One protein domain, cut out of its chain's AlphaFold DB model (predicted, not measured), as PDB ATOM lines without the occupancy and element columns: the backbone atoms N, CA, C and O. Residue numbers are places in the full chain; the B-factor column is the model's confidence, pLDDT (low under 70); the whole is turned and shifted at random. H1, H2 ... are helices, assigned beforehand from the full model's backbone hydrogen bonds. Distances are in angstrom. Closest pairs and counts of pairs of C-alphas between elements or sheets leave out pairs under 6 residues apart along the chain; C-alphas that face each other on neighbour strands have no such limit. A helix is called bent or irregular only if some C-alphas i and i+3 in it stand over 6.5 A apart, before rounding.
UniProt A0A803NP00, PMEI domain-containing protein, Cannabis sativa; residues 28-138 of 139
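This is residues 28 to 138 of the 139 residues of the protein "PMEI domain-containing protein" of Cannabis sativa (UniProt A0A803NP00). Three long helices stand side by side in a small up-and-down bundle, with H2 in the middle touching both H1 and H3, while H1 and H3 are only near each other. Before them, residues 28 to 57 form a long tail with no named element, which loops along one side of the helices and folds back on itself in a small antiparallel pairing. The printed part has 111 residues, with three named helices in the order H1, H2, H3 and no named strand, and the class is all helix. The whole is compact, with a radius of gyration of the C-alphas of 15.0 A, and elongated, spanning 48 by 30 by 28 A.

Start at residue 28 and go through the stretch up to residue 57; there residues 42 to 43 pair with residues 49 to 50, antiparallel, in runs too short to be named strands. Next comes H1, residues 58 to 81, and after a tight link of 3 residues H2, residues 85 to 105. Compare Ala 69 with Ala 95: their C-alphas, 4.1 A apart, are the closest of H1 and H2, which touch and run opposite ways at a shallow tilt of 11 degrees. The two form a helical hairpin, and their centres are 8.1 A apart. A short link of 10 residues then leads to H3, residues 116 to 136. Look at Ile 96 and Arg 121, whose C-alphas, 5.6 A apart, are the closest of H2 and H3. These two helices touch, run opposite ways at a shallow tilt of 15 degrees, and form a second helical hairpin, with centres 10.9 A apart. H1 and H3 are near each other, with 7 pairs of C-alphas within 10 A. In H1, H2 and H3 every O i to N i+4 pair is within hydrogen-bond range.

Find C-alpha 28 at (226.040, 284.818, 347.209), where the printed part begins. H1 starts at C-alpha 58, (246.845, 262.830, 339.768), and runs 35.0 A to C-alpha 81; with 24 residues it is the longest helix. H2 runs 30.6 A from C-alpha 85 to C-alpha 105. H3 also measures 30.6 A, from C-alpha 116 to C-alpha 136 at (245.863, 303.607, 339.350). No helix is bent or irregular.

The C-alphas farthest apart are those of Pro 56 and Lys 138, at 49.0 A. The printed part has no cut, and neither link between helices is long. The C-alphas of residues 28 to 57 lie 11 to 22 A from the mean of the C-alphas. Read the B-factor column for the model's confidence: the mean pLDDT of the printed part is 76.7, and residues 28 to 56 and residue 138 are under 70.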
ATOM      1  N   THR A  28     225.513 285.071 345.882       39.38
ATOM      2  CA  THR A  28     226.040 284.818 347.209       39.38
ATOM      3  C   THR A  28     227.332 285.603 347.271       39.38
ATOM      4  O   THR A  28     228.233 285.377 346.469       39.38
ATOM      5  N   ALA A  29     227.373 286.594 348.165       41.69
ATOM      6  CA  ALA A  29     228.607 287.260 348.547       41.69
ATOM      7  C   ALA A  29     229.708 286.201 348.643       41.69
ATOM      8  O   ALA A  29     229.466 285.184 349.298       41.69
ATOM      9  N   ALA A  30     230.835 286.431 347.956       47.06
ATOM     10  CA  ALA A  30     231.995 285.549 347.970       47.06
ATOM     11  C   ALA A  30     232.176 285.010 349.390       47.06
ATOM     12  O   ALA A  30     232.429 285.796 350.305       47.06
ATOM     13  N   ASP A  31     231.933 283.713 349.605       41.62
ATOM     14  CA  ASP A  31     232.227 283.113 350.896       41.62
ATOM     15  C   ASP A  31     233.751 283.080 350.984       41.62
ATOM     16  O   ASP A  31     234.378 282.295 350.264       41.62
ATOM     17  N   PRO A  32     234.382 283.881 351.864       44.12
ATOM     18  CA  PRO A  32     235.834 283.875 352.008       44.12
ATOM     19  C   PRO A  32     236.371 282.519 352.509       44.12
ATOM     20  O   PRO A  32     237.576 282.368 352.701       44.12
ATOM     21  N   ASN A  33     235.496 281.535 352.756       40.72
ATOM     22  CA  ASN A  33     235.811 280.185 353.201       40.72
ATOM     23  C   ASN A  33     235.458 279.075 352.197       40.72
ATOM     24  O   ASN A  33     235.664 277.911 352.558       40.72
ATOM     25  N   HIS A  34     235.008 279.367 350.966       46.62
ATOM     26  CA  HIS A  34     234.788 278.306 349.960       46.62
ATOM     27  C   HIS A  34     236.081 277.509 349.666       46.62
ATOM     28  O   HIS A  34     236.047 276.317 349.378       46.62
ATOM     29  N   HIS A  35     237.245 278.113 349.940       46.72
ATOM     30  CA  HIS A  35     238.579 277.499 349.923       46.72
ATOM     31  C   HIS A  35     238.754 276.270 350.857       46.72
ATOM     32  O   HIS A  35     239.811 275.638 350.870       46.72
ATOM     33  N   LYS A  36     237.783 275.907 351.708       44.25
ATOM     34  CA  LYS A  36     237.949 274.784 352.657       44.25
ATOM     35  C   LYS A  36     237.547 273.407 352.135       44.25
ATOM     36  O   LYS A  36     237.840 272.432 352.829       44.25
ATOM     37  N   THR A  37     236.906 273.302 350.976       39.97
ATOM     38  CA  THR A  37     236.542 271.997 350.394       39.97
ATOM     39  C   THR A  37     237.546 271.475 349.370       39.97
ATOM     40  O   THR A  37     237.577 270.266 349.151       39.97
ATOM     41  N   GLY A  38     238.429 272.330 348.848       40.66
ATOM     42  CA  GLY A  38     239.623 271.916 348.112       40.66
ATOM     43  C   GLY A  38     240.673 271.345 349.066       40.66
ATOM     44  O   GLY A  38     240.864 271.842 350.179       40.66
ATOM     45  N   ILE A  39     241.313 270.251 348.659       45.22
ATOM     46  CA  ILE A  39     242.337 269.497 349.398       45.22
ATOM     47  C   ILE A  39     243.231 270.443 350.222       45.22
ATOM     48  O   ILE A  39     243.879 271.331 349.676       45.22
ATOM     49  N   LYS A  40     243.292 270.252 351.552       38.91
ATOM     50  CA  LYS A  40     244.203 271.011 352.428       38.91
ATOM     51  C   LYS A  40     245.632 270.887 351.897       38.91
ATOM     52  O   LYS A  40     246.284 269.868 352.131       38.91
ATOM     53  N   ALA A  41     246.137 271.942 351.260       40.12
ATOM     54  CA  ALA A  41     247.550 272.072 350.956       40.12
ATOM     55  C   ALA A  41     248.322 272.006 352.281       40.12
ATOM     56  O   ALA A  41     248.261 272.914 353.114       40.12
ATOM     57  N   THR A  42     249.008 270.891 352.518       34.81
ATOM     58  CA  THR A  42     249.903 270.770 353.667       34.81
ATOM     59  C   THR A  42     251.208 271.448 353.275       34.81
ATOM     60  O   THR A  42     251.933 270.971 352.405       34.81
ATOM     61  N   LEU A  43     251.481 272.606 353.876       34.41
ATOM     62  CA  LEU A  43     252.732 273.337 353.691       34.41
ATOM     63  C   LEU A  43     253.881 272.550 354.342       34.41
ATOM     64  O   LEU A  43     253.876 272.330 355.552       34.41
ATOM     65  N   ILE A  44     254.888 272.153 353.559       38.66
ATOM     66  CA  ILE A  44     256.200 271.748 354.093       38.66
ATOM     67  C   ILE A  44     257.034 272.994 354.443       38.66
ATOM     68  O   ILE A  44     256.770 274.076 353.911       38.66
ATOM     69  N   PRO A  45     258.094 272.857 355.270       34.59
ATOM     70  CA  PRO A  45     258.958 273.963 355.712       34.59
ATOM     71  C   PRO A  45     259.648 274.763 354.591       34.59
ATOM     72  O   PRO A  45     260.307 275.759 354.870       34.59
ATOM     73  N   THR A  46     259.528 274.333 353.333       38.25
ATOM     74  CA  THR A  46     260.084 274.979 352.138       38.25
ATOM     75  C   THR A  46     259.106 275.920 351.425       38.25
ATOM     76  O   THR A  46     259.502 276.558 350.454       38.25
ATOM     77  N   GLY A  47     257.845 276.024 351.872       41.59
ATOM     78  CA  GLY A  47     256.837 276.901 351.255       41.59
ATOM     79  C   GLY A  47     256.269 276.391 349.922       41.59
ATOM     80  O   GLY A  47     255.659 277.161 349.187       41.59
ATOM     81  N   VAL A  48     256.469 275.108 349.600       40.44
ATOM     82  CA  VAL A  48     255.938 274.471 348.383       40.44
ATOM     83  C   VAL A  48     254.602 273.776 348.701       40.44
ATOM     84  O   VAL A  48     254.550 273.033 349.687       40.44
ATOM     85  N   PRO A  49     253.534 273.970 347.898       46.97
ATOM     86  CA  PRO A  49     252.288 273.218 348.039       46.97
ATOM     87  C   PRO A  49     252.536 271.730 347.755       46.97
ATOM     88  O   PRO A  49     252.935 271.362 346.650       46.97
ATOM     89  N   VAL A  50     252.332 270.867 348.753       49.88
ATOM     90  CA  VAL A  50     252.373 269.409 348.570       49.88
ATOM     91  C   VAL A  50     250.965 268.915 348.298       49.88
ATOM     92  O   VAL A  50     250.098 268.972 349.172       49.88
ATOM     93  N   CYS A  51     250.762 268.422 347.079       51.59
ATOM     94  CA  CYS A  51     249.638 267.554 346.754       51.59
ATOM     95  C   CYS A  51     249.822 266.220 347.491       51.59
ATOM     96  O   CYS A  51     250.953 265.768 347.693       51.59
ATOM     97  N   GLY A  52     248.708 265.642 347.939       46.41
ATOM     98  CA  GLY A  52     248.637 264.517 348.863       46.41
ATOM     99  C   GLY A  52     249.597 263.369 348.549       46.41
ATOM    100  O   GLY A  52     249.810 262.952 347.414       46.41
ATOM    101  N   GLU A  53     250.177 262.846 349.616       41.78
ATOM    102  CA  GLU A  53     251.105 261.729 349.637       41.78
ATOM    103  C   GLU A  53     250.497 260.491 348.934       41.78
ATOM    104  O   GLU A  53     249.682 259.767 349.496       41.78
ATOM    105  N   LYS A  54     250.910 260.252 347.679       46.97
ATOM    106  CA  LYS A  54     250.648 259.046 346.863       46.97
ATOM    107  C   LYS A  54     249.166 258.709 346.606       46.97
ATOM    108  O   LYS A  54     248.691 257.647 347.006       46.97
ATOM    109  N   SER A  55     248.467 259.529 345.823       47.97
ATOM    110  CA  SER A  55     247.183 259.142 345.217       47.97
ATOM    111  C   SER A  55     247.372 258.664 343.764       47.97
ATOM    112  O   SER A  55     248.029 259.347 342.978       47.97
ATOM    113  N   PRO A  56     246.781 257.531 343.328       57.62
ATOM    114  CA  PRO A  56     246.756 257.124 341.914       57.62
ATOM    115  C   PRO A  56     245.892 258.050 341.022       57.62
ATOM    116  O   PRO A  56     245.698 257.762 339.841       57.62
ATOM    117  N   GLY A  57     245.361 259.145 341.580       75.44
ATOM    118  CA  GLY A  57     244.393 260.056 340.975       75.44
ATOM    119  C   GLY A  57     244.936 261.415 340.524       75.44
ATOM    120  O   GLY A  57     244.148 262.347 340.444       75.44
ATOM    121  N   TRP A  58     246.223 261.553 340.185       78.00
ATOM    122  CA  TRP A  58     246.845 262.830 339.768       78.00
ATOM    123  C   TRP A  58     246.069 263.620 338.692       78.00
ATOM    124  O   TRP A  58     246.082 264.849 338.678       78.00
ATOM    125  N   ARG A  59     245.353 262.929 337.788       80.38
ATOM    126  CA  ARG A  59     244.471 263.575 336.795       80.38
ATOM    127  C   ARG A  59     243.259 264.245 337.424       80.38
ATOM    128  O   ARG A  59     242.840 265.281 336.928       80.38
ATOM    129  N   ILE A  60     242.675 263.614 338.439       82.88
ATOM    130  CA  ILE A  60     241.506 264.139 339.145       82.88
ATOM    131  C   ILE A  60     241.927 265.343 339.979       82.88
ATOM    132  O   ILE A  60     241.288 266.373 339.867       82.88
ATOM    133  N   GLU A  61     243.050 265.263 340.694       81.88
ATOM    134  CA  GLU A  61     243.563 266.396 341.480       81.88
ATOM    135  C   GLU A  61     243.837 267.620 340.596       81.88
ATOM    136  O   GLU A  61     243.385 268.722 340.892       81.88
ATOM    137  N   CYS A  62     244.512 267.432 339.455       87.81
ATOM    138  CA  CYS A  62     244.715 268.529 338.512       87.81
ATOM    139  C   CYS A  62     243.391 269.046 337.912       87.81
ATOM    140  O   CYS A  62     243.246 270.248 337.684       87.81
ATOM    141  N   LEU A  63     242.426 268.164 337.630       87.12
ATOM    142  CA  LEU A  63     241.110 268.573 337.140       87.12
ATOM    143  C   LEU A  63     240.375 269.428 338.179       87.12
ATOM    144  O   LEU A  63     239.841 270.466 337.810       87.12
ATOM    145  N   GLU A  64     240.373 269.011 339.444       85.88
ATOM    146  CA  GLU A  64     239.781 269.754 340.561       85.88
ATOM    147  C   GLU A  64     240.418 271.141 340.680       85.88
ATOM    148  O   GLU A  64     239.700 272.130 340.685       85.88
ATOM    149  N   MET A  65     241.747 271.243 340.601       86.38
ATOM    150  CA  MET A  65     242.440 272.540 340.597       86.38
ATOM    151  C   MET A  65     242.022 273.441 339.429       86.38
ATOM    152  O   MET A  65     241.899 274.649 339.584       86.38
ATOM    153  N   TYR A  66     241.798 272.886 338.235       90.94
ATOM    154  CA  TYR A  66     241.324 273.684 337.101       90.94
ATOM    155  C   TYR A  66     239.841 274.062 337.192       90.94
ATOM    156  O   TYR A  66     239.451 275.068 336.601       90.94
ATOM    157  N   ILE A  67     239.030 273.281 337.909       87.94
ATOM    158  CA  ILE A  67     237.651 273.646 338.253       87.94
ATOM    159  C   ILE A  67     237.678 274.802 339.256       87.94
ATOM    160  O   ILE A  67     237.074 275.835 338.975       87.94
ATOM    161  N   ASP A  68     238.461 274.684 340.330       82.50
ATOM    162  CA  ASP A  68     238.635 275.736 341.338       82.50
ATOM    163  C   ASP A  68     239.139 277.032 340.685       82.50
ATOM    164  O   ASP A  68     238.545 278.096 340.857       82.50
ATOM    165  N   ALA A  69     240.157 276.941 339.822       84.56
ATOM    166  CA  ALA A  69     240.675 278.084 339.077       84.56
ATOM    167  C   ALA A  69     239.609 278.759 338.196       84.56
ATOM    168  O   ALA A  69     239.637 279.978 338.028       84.56
ATOM    169  N   ALA A  70     238.678 277.994 337.616       90.31
ATOM    170  CA  ALA A  70     237.587 278.552 336.823       90.31
ATOM    171  C   ALA A  70     236.580 279.307 337.702       90.31
ATOM    172  O   ALA A  70     236.166 280.403 337.331       90.31
ATOM    173  N   GLU A  71     236.244 278.763 338.875       88.25
ATOM    174  CA  GLU A  71     235.397 279.435 339.869       88.25
ATOM    175  C   GLU A  71     236.041 280.741 340.353       88.25
ATOM    176  O   GLU A  71     235.390 281.784 340.366       88.25
ATOM    177  N   GLN A  72     237.351 280.736 340.628       89.44
ATOM    178  CA  GLN A  72     238.071 281.952 341.020       89.44
ATOM    179  C   GLN A  72     238.047 283.030 339.928       89.44
ATOM    180  O   GLN A  72     237.968 284.225 340.221       89.44
ATOM    181  N   LEU A  73     238.116 282.648 338.650       92.88
ATOM    182  CA  LEU A  73     238.014 283.607 337.548       92.88
ATOM    183  C   LEU A  73     236.597 284.185 337.401       92.88
ATOM    184  O   LEU A  73     236.470 285.353 337.024       92.88
ATOM    185  N   ASP A  74     235.552 283.422 337.731       90.62
ATOM    186  CA  ASP A  74     234.172 283.926 337.779       90.62
ATOM    187  C   ASP A  74     233.990 284.938 338.925       90.62
ATOM    188  O   ASP A  74     233.537 286.067 338.704       90.62
ATOM    189  N   ASP A  75     234.491 284.609 340.119       84.19
ATOM    190  CA  ASP A  75     234.509 285.519 341.271       84.19
ATOM    191  C   ASP A  75     235.319 286.794 340.979       84.19
ATOM    192  O   ASP A  75     234.924 287.908 341.344       84.19
ATOM    193  N   SER A  76     236.434 286.662 340.253       86.88
ATOM    194  CA  SER A  76     237.236 287.795 339.774       86.88
ATOM    195  C   SER A  76     236.430 288.710 338.851       86.88
ATOM    196  O   SER A  76     236.524 289.935 338.955       86.88
ATOM    197  N   ALA A  77     235.627 288.147 337.946       92.38
ATOM    198  CA  ALA A  77     234.794 288.926 337.035       92.38
ATOM    199  C   ALA A  77     233.701 289.696 337.797       92.38
ATOM    200  O   ALA A  77     233.519 290.897 337.569       92.38
ATOM    201  N   ALA A  78     233.039 289.053 338.763       88.88
ATOM    202  CA  ALA A  78     232.056 289.702 339.631       88.88
ATOM    203  C   ALA A  78     232.681 290.825 340.486       88.88
ATOM    204  O   ALA A  78     232.123 291.927 340.607       88.88
ATOM    205  N   ALA A  79     233.878 290.592 341.032       87.25
ATOM    206  CA  ALA A  79     234.647 291.602 341.753       87.25
ATOM    207  C   ALA A  79     235.003 292.793 340.849       87.25
ATOM    208  O   ALA A  79     234.818 293.950 341.233       87.25
ATOM    209  N   LEU A  80     235.441 292.541 339.614       90.00
ATOM    210  CA  LEU A  80     235.777 293.597 338.661       90.00
ATOM    211  C   LEU A  80     234.561 294.480 338.341       90.00
ATOM    212  O   LEU A  80     234.663 295.709 338.377       90.00
ATOM    213  N   MET A  81     233.395 293.872 338.099       90.88
ATOM    214  CA  MET A  81     232.138 294.586 337.830       90.88
ATOM    215  C   MET A  81     231.685 295.470 339.000       90.88
ATOM    216  O   MET A  81     231.083 296.523 338.788       90.88
ATOM    217  N   SER A  82     232.009 295.079 340.235       92.12
ATOM    218  CA  SER A  82     231.725 295.854 341.450       92.12
ATOM    219  C   SER A  82     232.857 296.812 341.856       92.12
ATOM    220  O   SER A  82     232.773 297.456 342.903       92.12
ATOM    221  N   LYS A  83     233.896 296.968 341.018       91.62
ATOM    222  CA  LYS A  83     235.117 297.755 341.297       91.62
ATOM    223  C   LYS A  83     235.894 297.263 342.531       91.62
ATOM    224  O   LYS A  83     236.655 298.022 343.140       91.62
ATOM    225  N   GLY A  84     235.723 295.995 342.894       91.44
ATOM    226  CA  GLY A  84     236.449 295.274 343.935       91.44
ATOM    227  C   GLY A  84     237.849 294.855 343.486       91.44
ATOM    228  O   GLY A  84     238.199 293.685 343.545       91.44
ATOM    229  N   TYR A  85     238.679 295.795 343.025       92.69
ATOM    230  CA  TYR A  85     239.973 295.494 342.389       92.69
ATOM    231  C   TYR A  85     240.958 294.712 343.276       92.69
ATOM    232  O   TYR A  85     241.803 293.975 342.773       92.69
ATOM    233  N   LYS A  86     240.867 294.859 344.603       93.19
ATOM    234  CA  LYS A  86     241.667 294.053 345.535       93.19
ATOM    235  C   LYS A  86     241.277 292.574 345.461       93.19
ATOM    236  O   LYS A  86     242.160 291.722 345.478       93.19
ATOM    237  N   ASP A  87     239.983 292.300 345.356       83.62
ATOM    238  CA  ASP A  87     239.445 290.945 345.298       83.62
ATOM    239  C   ASP A  87     239.731 290.324 343.925       83.62
ATOM    240  O   ASP A  87     240.106 289.162 343.860       83.62
ATOM    241  N   VAL A  88     239.727 291.126 342.847       88.31
ATOM    242  CA  VAL A  88     240.238 290.701 341.528       88.31
ATOM    243  C   VAL A  88     241.673 290.182 341.631       88.31
ATOM    244  O   VAL A  88     241.966 289.107 341.122       88.31
ATOM    245  N   ASN A  89     242.575 290.913 342.300       91.50
ATOM    246  CA  ASN A  89     243.953 290.441 342.472       91.50
ATOM    247  C   ASN A  89     243.999 289.124 343.252       91.50
ATOM    248  O   ASN A  89     244.678 288.193 342.833       91.50
ATOM    249  N   ALA A  90     243.260 289.044 344.362       90.00
ATOM    250  CA  ALA A  90     243.248 287.862 345.212       90.00
ATOM    251  C   ALA A  90     242.782 286.613 344.450       90.00
ATOM    252  O   ALA A  90     243.466 285.595 344.472       90.00
ATOM    253  N   TRP A  91     241.659 286.699 343.741       88.38
ATOM    254  CA  TRP A  91     241.071 285.557 343.046       88.38
ATOM    255  C   TRP A  91     241.873 285.129 341.815       88.38
ATOM    256  O   TRP A  91     242.108 283.936 341.618       88.38
ATOM    257  N   VAL A  92     242.410 286.076 341.039       87.19
ATOM    258  CA  VAL A  92     243.291 285.734 339.912       87.19
ATOM    259  C   VAL A  92     244.607 285.098 340.397       87.19
ATOM    260  O   VAL A  92     245.096 284.157 339.769       87.19
ATOM    261  N   ASP A  93     245.164 285.535 341.533       91.94
ATOM    262  CA  ASP A  93     246.358 284.915 342.132       91.94
ATOM    263  C   ASP A  93     246.095 283.480 342.628       91.94
ATOM    264  O   ASP A  93     246.964 282.606 342.486       91.94
ATOM    265  N   VAL A  94     244.903 283.205 343.174       87.94
ATOM    266  CA  VAL A  94     244.491 281.837 343.542       87.94
ATOM    267  C   VAL A  94     244.399 280.965 342.287       87.94
ATOM    268  O   VAL A  94     245.050 279.925 342.238       87.94
ATOM    269  N   ALA A  95     243.751 281.436 341.215       86.94
ATOM    270  CA  ALA A  95     243.662 280.695 339.953       86.94
ATOM    271  C   ALA A  95     245.050 280.341 339.366       86.94
ATOM    272  O   ALA A  95     245.286 279.228 338.883       86.94
ATOM    273  N   ILE A  96     246.018 281.267 339.439       92.56
ATOM    274  CA  ILE A  96     247.417 281.006 339.051       92.56
ATOM    275  C   ILE A  96     248.043 279.916 339.934       92.56
ATOM    276  O   ILE A  96     248.807 279.081 339.435       92.56
ATOM    277  N   THR A  97     247.764 279.943 341.236       91.75
ATOM    278  CA  THR A  97     248.285 278.980 342.214       91.75
ATOM    279  C   THR A  97     247.740 277.580 341.964       91.75
ATOM    280  O   THR A  97     248.519 276.622 341.972       91.75
ATOM    281  N   ASP A  98     246.460 277.453 341.637       84.88
ATOM    282  CA  ASP A  98     245.836 276.175 341.293       84.88
ATOM    283  C   ASP A  98     246.438 275.592 340.010       84.88
ATOM    284  O   ASP A  98     246.850 274.431 339.976       84.88
ATOM    285  N   SER A  99     246.639 276.423 338.979       93.19
ATOM    286  CA  SER A  99     247.333 275.995 337.756       93.19
ATOM    287  C   SER A  99     248.764 275.505 338.024       93.19
ATOM    288  O   SER A  99     249.191 274.504 337.446       93.19
ATOM    289  N   LYS A 100     249.521 276.180 338.900       92.19
ATOM    290  CA  LYS A 100     250.871 275.731 339.300       92.19
ATOM    291  C   LYS A 100     250.820 274.423 340.088       92.19
ATOM    292  O   LYS A 100     251.692 273.577 339.909       92.19
ATOM    293  N   SER A 101     249.816 274.259 340.941       87.62
ATOM    294  CA  SER A 101     249.625 273.043 341.733       87.62
ATOM    295  C   SER A 101     249.291 271.850 340.836       87.62
ATOM    296  O   SER A 101     249.863 270.776 341.026       87.62
ATOM    297  N   CYS A 102     248.495 272.052 339.777       89.19
ATOM    298  CA  CYS A 102     248.270 271.011 338.776       89.19
ATOM    299  C   CYS A 102     249.587 270.623 338.082       89.19
ATOM    300  O   CYS A 102     249.877 269.435 337.964       89.19
ATOM    301  N   ASP A 103     250.416 271.589 337.660       89.81
ATOM    302  CA  ASP A 103     251.700 271.274 337.011       89.81
ATOM    303  C   ASP A 103     252.586 270.387 337.905       89.81
ATOM    304  O   ASP A 103     253.239 269.472 337.405       89.81
ATOM    305  N   VAL A 104     252.563 270.607 339.227       88.75
ATOM    306  CA  VAL A 104     253.253 269.752 340.207       88.75
ATOM    307  C   VAL A 104     252.659 268.342 340.241       88.75
ATOM    308  O   VAL A 104     253.416 267.372 340.206       88.75
ATOM    309  N   ALA A 105     251.331 268.209 340.253       83.62
ATOM    310  CA  ALA A 105     250.651 266.912 340.220       83.62
ATOM    311  C   ALA A 105     250.918 266.124 338.918       83.62
ATOM    312  O   ALA A 105     250.848 264.896 338.906       83.62
ATOM    313  N   LEU A 106     251.254 266.813 337.823       85.25
ATOM    314  CA  LEU A 106     251.542 266.217 336.515       85.25
ATOM    315  C   LEU A 106     253.009 265.808 336.302       85.25
ATOM    316  O   LEU A 106     253.323 265.214 335.268       85.25
ATOM    317  N   VAL A 107     253.928 266.115 337.223       86.00
ATOM    318  CA  VAL A 107     255.359 265.826 337.030       86.00
ATOM    319  C   VAL A 107     255.593 264.327 336.809       86.00
ATOM    320  O   VAL A 107     255.246 263.493 337.638       86.00
ATOM    321  N   GLY A 108     256.234 263.981 335.687       85.25
ATOM    322  CA  GLY A 108     256.509 262.588 335.314       85.25
ATOM    323  C   GLY A 108     255.319 261.853 334.686       85.25
ATOM    324  O   GLY A 108     255.402 260.645 334.458       85.25
ATOM    325  N   HIS A 109     254.232 262.566 334.379       84.19
ATOM    326  CA  HIS A 109     253.041 262.025 333.739       84.19
ATOM    327  C   HIS A 109     252.753 262.715 332.399       84.19
ATOM    328  O   HIS A 109     252.785 263.938 332.283       84.19
ATOM    329  N   GLU A 110     252.427 261.920 331.378       84.12
ATOM    330  CA  GLU A 110     251.924 262.436 330.102       84.12
ATOM    331  C   GLU A 110     250.579 263.137 330.316       84.12
ATOM    332  O   GLU A 110     249.653 262.569 330.901       84.12
ATOM    333  N   SER A 111     250.453 264.369 329.825       83.25
ATOM    334  CA  SER A 111     249.258 265.186 330.020       83.25
ATOM    335  C   SER A 111     248.897 265.972 328.770       83.25
ATOM    336  O   SER A 111     249.744 266.579 328.117       83.25
ATOM    337  N   VAL A 112     247.595 266.049 328.488       83.81
ATOM    338  CA  VAL A 112     247.032 266.904 327.428       83.81
ATOM    339  C   VAL A 112     247.165 268.401 327.732       83.81
ATOM    340  O   VAL A 112     246.853 269.232 326.866       83.81
ATOM    341  N   LEU A 113     247.574 268.743 328.960       81.81
ATOM    342  CA  LEU A 113     247.727 270.119 329.413       81.81
ATOM    343  C   LEU A 113     249.021 270.766 328.927       81.81
ATOM    344  O   LEU A 113     248.980 271.966 328.701       81.81
ATOM    345  N   GLY A 114     250.089 270.018 328.616       72.69
ATOM    346  CA  GLY A 114     251.300 270.532 327.946       72.69
ATOM    347  C   GLY A 114     251.668 271.992 328.291       72.69
ATOM    348  O   GLY A 114     251.663 272.393 329.447       72.69
ATOM    349  N   GLY A 115     251.927 272.828 327.279       79.12
ATOM    350  CA  GLY A 115     252.157 274.274 327.459       79.12
ATOM    351  C   GLY A 115     250.900 275.115 327.756       79.12
ATOM    352  O   GLY A 115     250.997 276.334 327.879       79.12
ATOM    353  N   LYS A 116     249.708 274.513 327.861       90.81
ATOM    354  CA  LYS A 116     248.447 275.244 328.087       90.81
ATOM    355  C   LYS A 116     248.380 275.826 329.493       90.81
ATOM    356  O   LYS A 116     247.852 276.924 329.641       90.81
ATOM    357  N   SER A 117     248.967 275.163 330.492       91.00
ATOM    358  CA  SER A 117     249.057 275.716 331.848       91.00
ATOM    359  C   SER A 117     249.839 277.029 331.876       91.00
ATOM    360  O   SER A 117     249.463 277.975 332.564       91.00
ATOM    361  N   GLN A 118     250.892 277.136 331.061       93.69
ATOM    362  CA  GLN A 118     251.649 278.377 330.915       93.69
ATOM    363  C   GLN A 118     250.812 279.478 330.254       93.69
ATOM    364  O   GLN A 118     250.784 280.598 330.756       93.69
ATOM    365  N   VAL A 119     250.101 279.157 329.167       95.62
ATOM    366  CA  VAL A 119     249.216 280.118 328.487       95.62
ATOM    367  C   VAL A 119     248.112 280.610 329.423       95.62
ATOM    368  O   VAL A 119     247.855 281.809 329.479       95.62
ATOM    369  N   PHE A 120     247.499 279.711 330.196       95.69
ATOM    370  CA  PHE A 120     246.505 280.060 331.210       95.69
ATOM    371  C   PHE A 120     247.046 281.100 332.203       95.69
ATOM    372  O   PHE A 120     246.416 282.133 332.427       95.69
ATOM    373  N   ARG A 121     248.252 280.879 332.738       97.31
ATOM    374  CA  ARG A 121     248.878 281.818 333.679       97.31
ATOM    375  C   ARG A 121     249.215 283.160 333.042       97.31
ATOM    376  O   ARG A 121     248.979 284.180 333.670       97.31
ATOM    377  N   TRP A 122     249.685 283.186 331.795       97.44
ATOM    378  CA  TRP A 122     249.909 284.451 331.084       97.44
ATOM    379  C   TRP A 122     248.626 285.263 330.894       97.44
ATOM    380  O   TRP A 122     248.650 286.487 330.993       97.44
ATOM    381  N   LEU A 123     247.492 284.603 330.647       97.12
ATOM    382  CA  LEU A 123     246.200 285.288 330.578       97.12
ATOM    383  C   LEU A 123     245.799 285.868 331.941       97.12
ATOM    384  O   LEU A 123     245.344 287.010 331.998       97.12
ATOM    385  N   CYS A 124     246.031 285.129 333.027       96.75
ATOM    386  CA  CYS A 124     245.809 285.618 334.389       96.75
ATOM    387  C   CYS A 124     246.713 286.822 334.716       96.75
ATOM    388  O   CYS A 124     246.239 287.843 335.203       96.75
ATOM    389  N   GLU A 125     248.000 286.760 334.371       98.19
ATOM    390  CA  GLU A 125     248.947 287.869 334.559       98.19
ATOM    391  C   GLU A 125     248.545 289.117 333.755       98.19
ATOM    392  O   GLU A 125     248.624 290.236 334.266       98.19
ATOM    393  N   ASN A 126     248.039 288.947 332.529       97.62
ATOM    394  CA  ASN A 126     247.474 290.054 331.755       97.62
ATOM    395  C   ASN A 126     246.246 290.667 332.446       97.62
ATOM    396  O   ASN A 126     246.111 291.890 332.471       97.62
ATOM    397  N   ALA A 127     245.367 289.845 333.028       96.00
ATOM    398  CA  ALA A 127     244.213 290.332 333.783       96.00
ATOM    399  C   ALA A 127     244.644 291.156 335.010       96.00
ATOM    400  O   ALA A 127     244.116 292.248 335.229       96.00
ATOM    401  N   LEU A 128     245.664 290.703 335.750       96.06
ATOM    402  CA  LEU A 128     246.261 291.462 336.857       96.06
ATOM    403  C   LEU A 128     246.862 292.793 336.387       96.06
ATOM    404  O   LEU A 128     246.690 293.821 337.043       96.06
ATOM    405  N   ALA A 129     247.540 292.802 335.236       96.94
ATOM    406  CA  ALA A 129     248.112 294.021 334.670       96.94
ATOM    407  C   ALA A 129     247.031 295.055 334.314       96.94
ATOM    408  O   ALA A 129     247.186 296.236 334.626       96.94
ATOM    409  N   VAL A 130     245.913 294.620 333.722       92.94
ATOM    410  CA  VAL A 130     244.756 295.490 333.451       92.94
ATOM    411  C   VAL A 130     244.142 295.998 334.753       92.94
ATOM    412  O   VAL A 130     243.903 297.197 334.891       92.94
ATOM    413  N   ASN A 131     243.933 295.116 335.734       95.19
ATOM    414  CA  ASN A 131     243.382 295.490 337.034       95.19
ATOM    415  C   ASN A 131     244.240 296.553 337.737       95.19
ATOM    416  O   ASN A 131     243.708 297.499 338.312       95.19
ATOM    417  N   LYS A 132     245.570 296.455 337.627       94.81
ATOM    418  CA  LYS A 132     246.493 297.464 338.155       94.81
ATOM    419  C   LYS A 132     246.266 298.849 337.541       94.81
ATOM    420  O   LYS A 132     246.198 299.820 338.284       94.81
ATOM    421  N   VAL A 133     246.092 298.942 336.220       95.06
ATOM    422  CA  VAL A 133     245.796 300.226 335.554       95.06
ATOM    423  C   VAL A 133     244.496 300.835 336.091       95.06
ATOM    424  O   VAL A 133     244.450 302.026 336.374       95.06
ATOM    425  N   LEU A 134     243.463 300.016 336.311       90.25
ATOM    426  CA  LEU A 134     242.174 300.472 336.850       90.25
ATOM    427  C   LEU A 134     242.261 300.949 338.308       90.25
ATOM    428  O   LEU A 134     241.523 301.847 338.714       90.25
ATOM    429  N   VAL A 135     243.151 300.353 339.105       92.44
ATOM    430  CA  VAL A 135     243.454 300.833 340.461       92.44
ATOM    431  C   VAL A 135     244.144 302.194 340.408       92.44
ATOM    432  O   VAL A 135     243.796 303.072 341.196       92.44
ATOM    433  N   ASP A 136     245.089 302.373 339.486       85.81
ATOM    434  CA  ASP A 136     245.863 303.607 339.350       85.81
ATOM    435  C   ASP A 136     245.002 304.776 338.837       85.81
ATOM    436  O   ASP A 136     245.155 305.887 339.332       85.81
ATOM    437  N   GLU A 137     244.034 304.538 337.939       76.12
ATOM    438  CA  GLU A 137     243.067 305.559 337.479       76.12
ATOM    439  C   GLU A 137     242.126 306.080 338.582       76.12
ATOM    440  O   GLU A 137     241.484 307.120 338.417       76.12
ATOM    441  N   LYS A 138     241.996 305.358 339.701       59.94
ATOM    442  CA  LYS A 138     241.158 305.769 340.836       59.94
ATOM    443  C   LYS A 138     241.867 306.765 341.771       59.94
ATOM    444  O   LYS A 138     241.183 307.379 342.595       59.94
TER     445      LYS A 138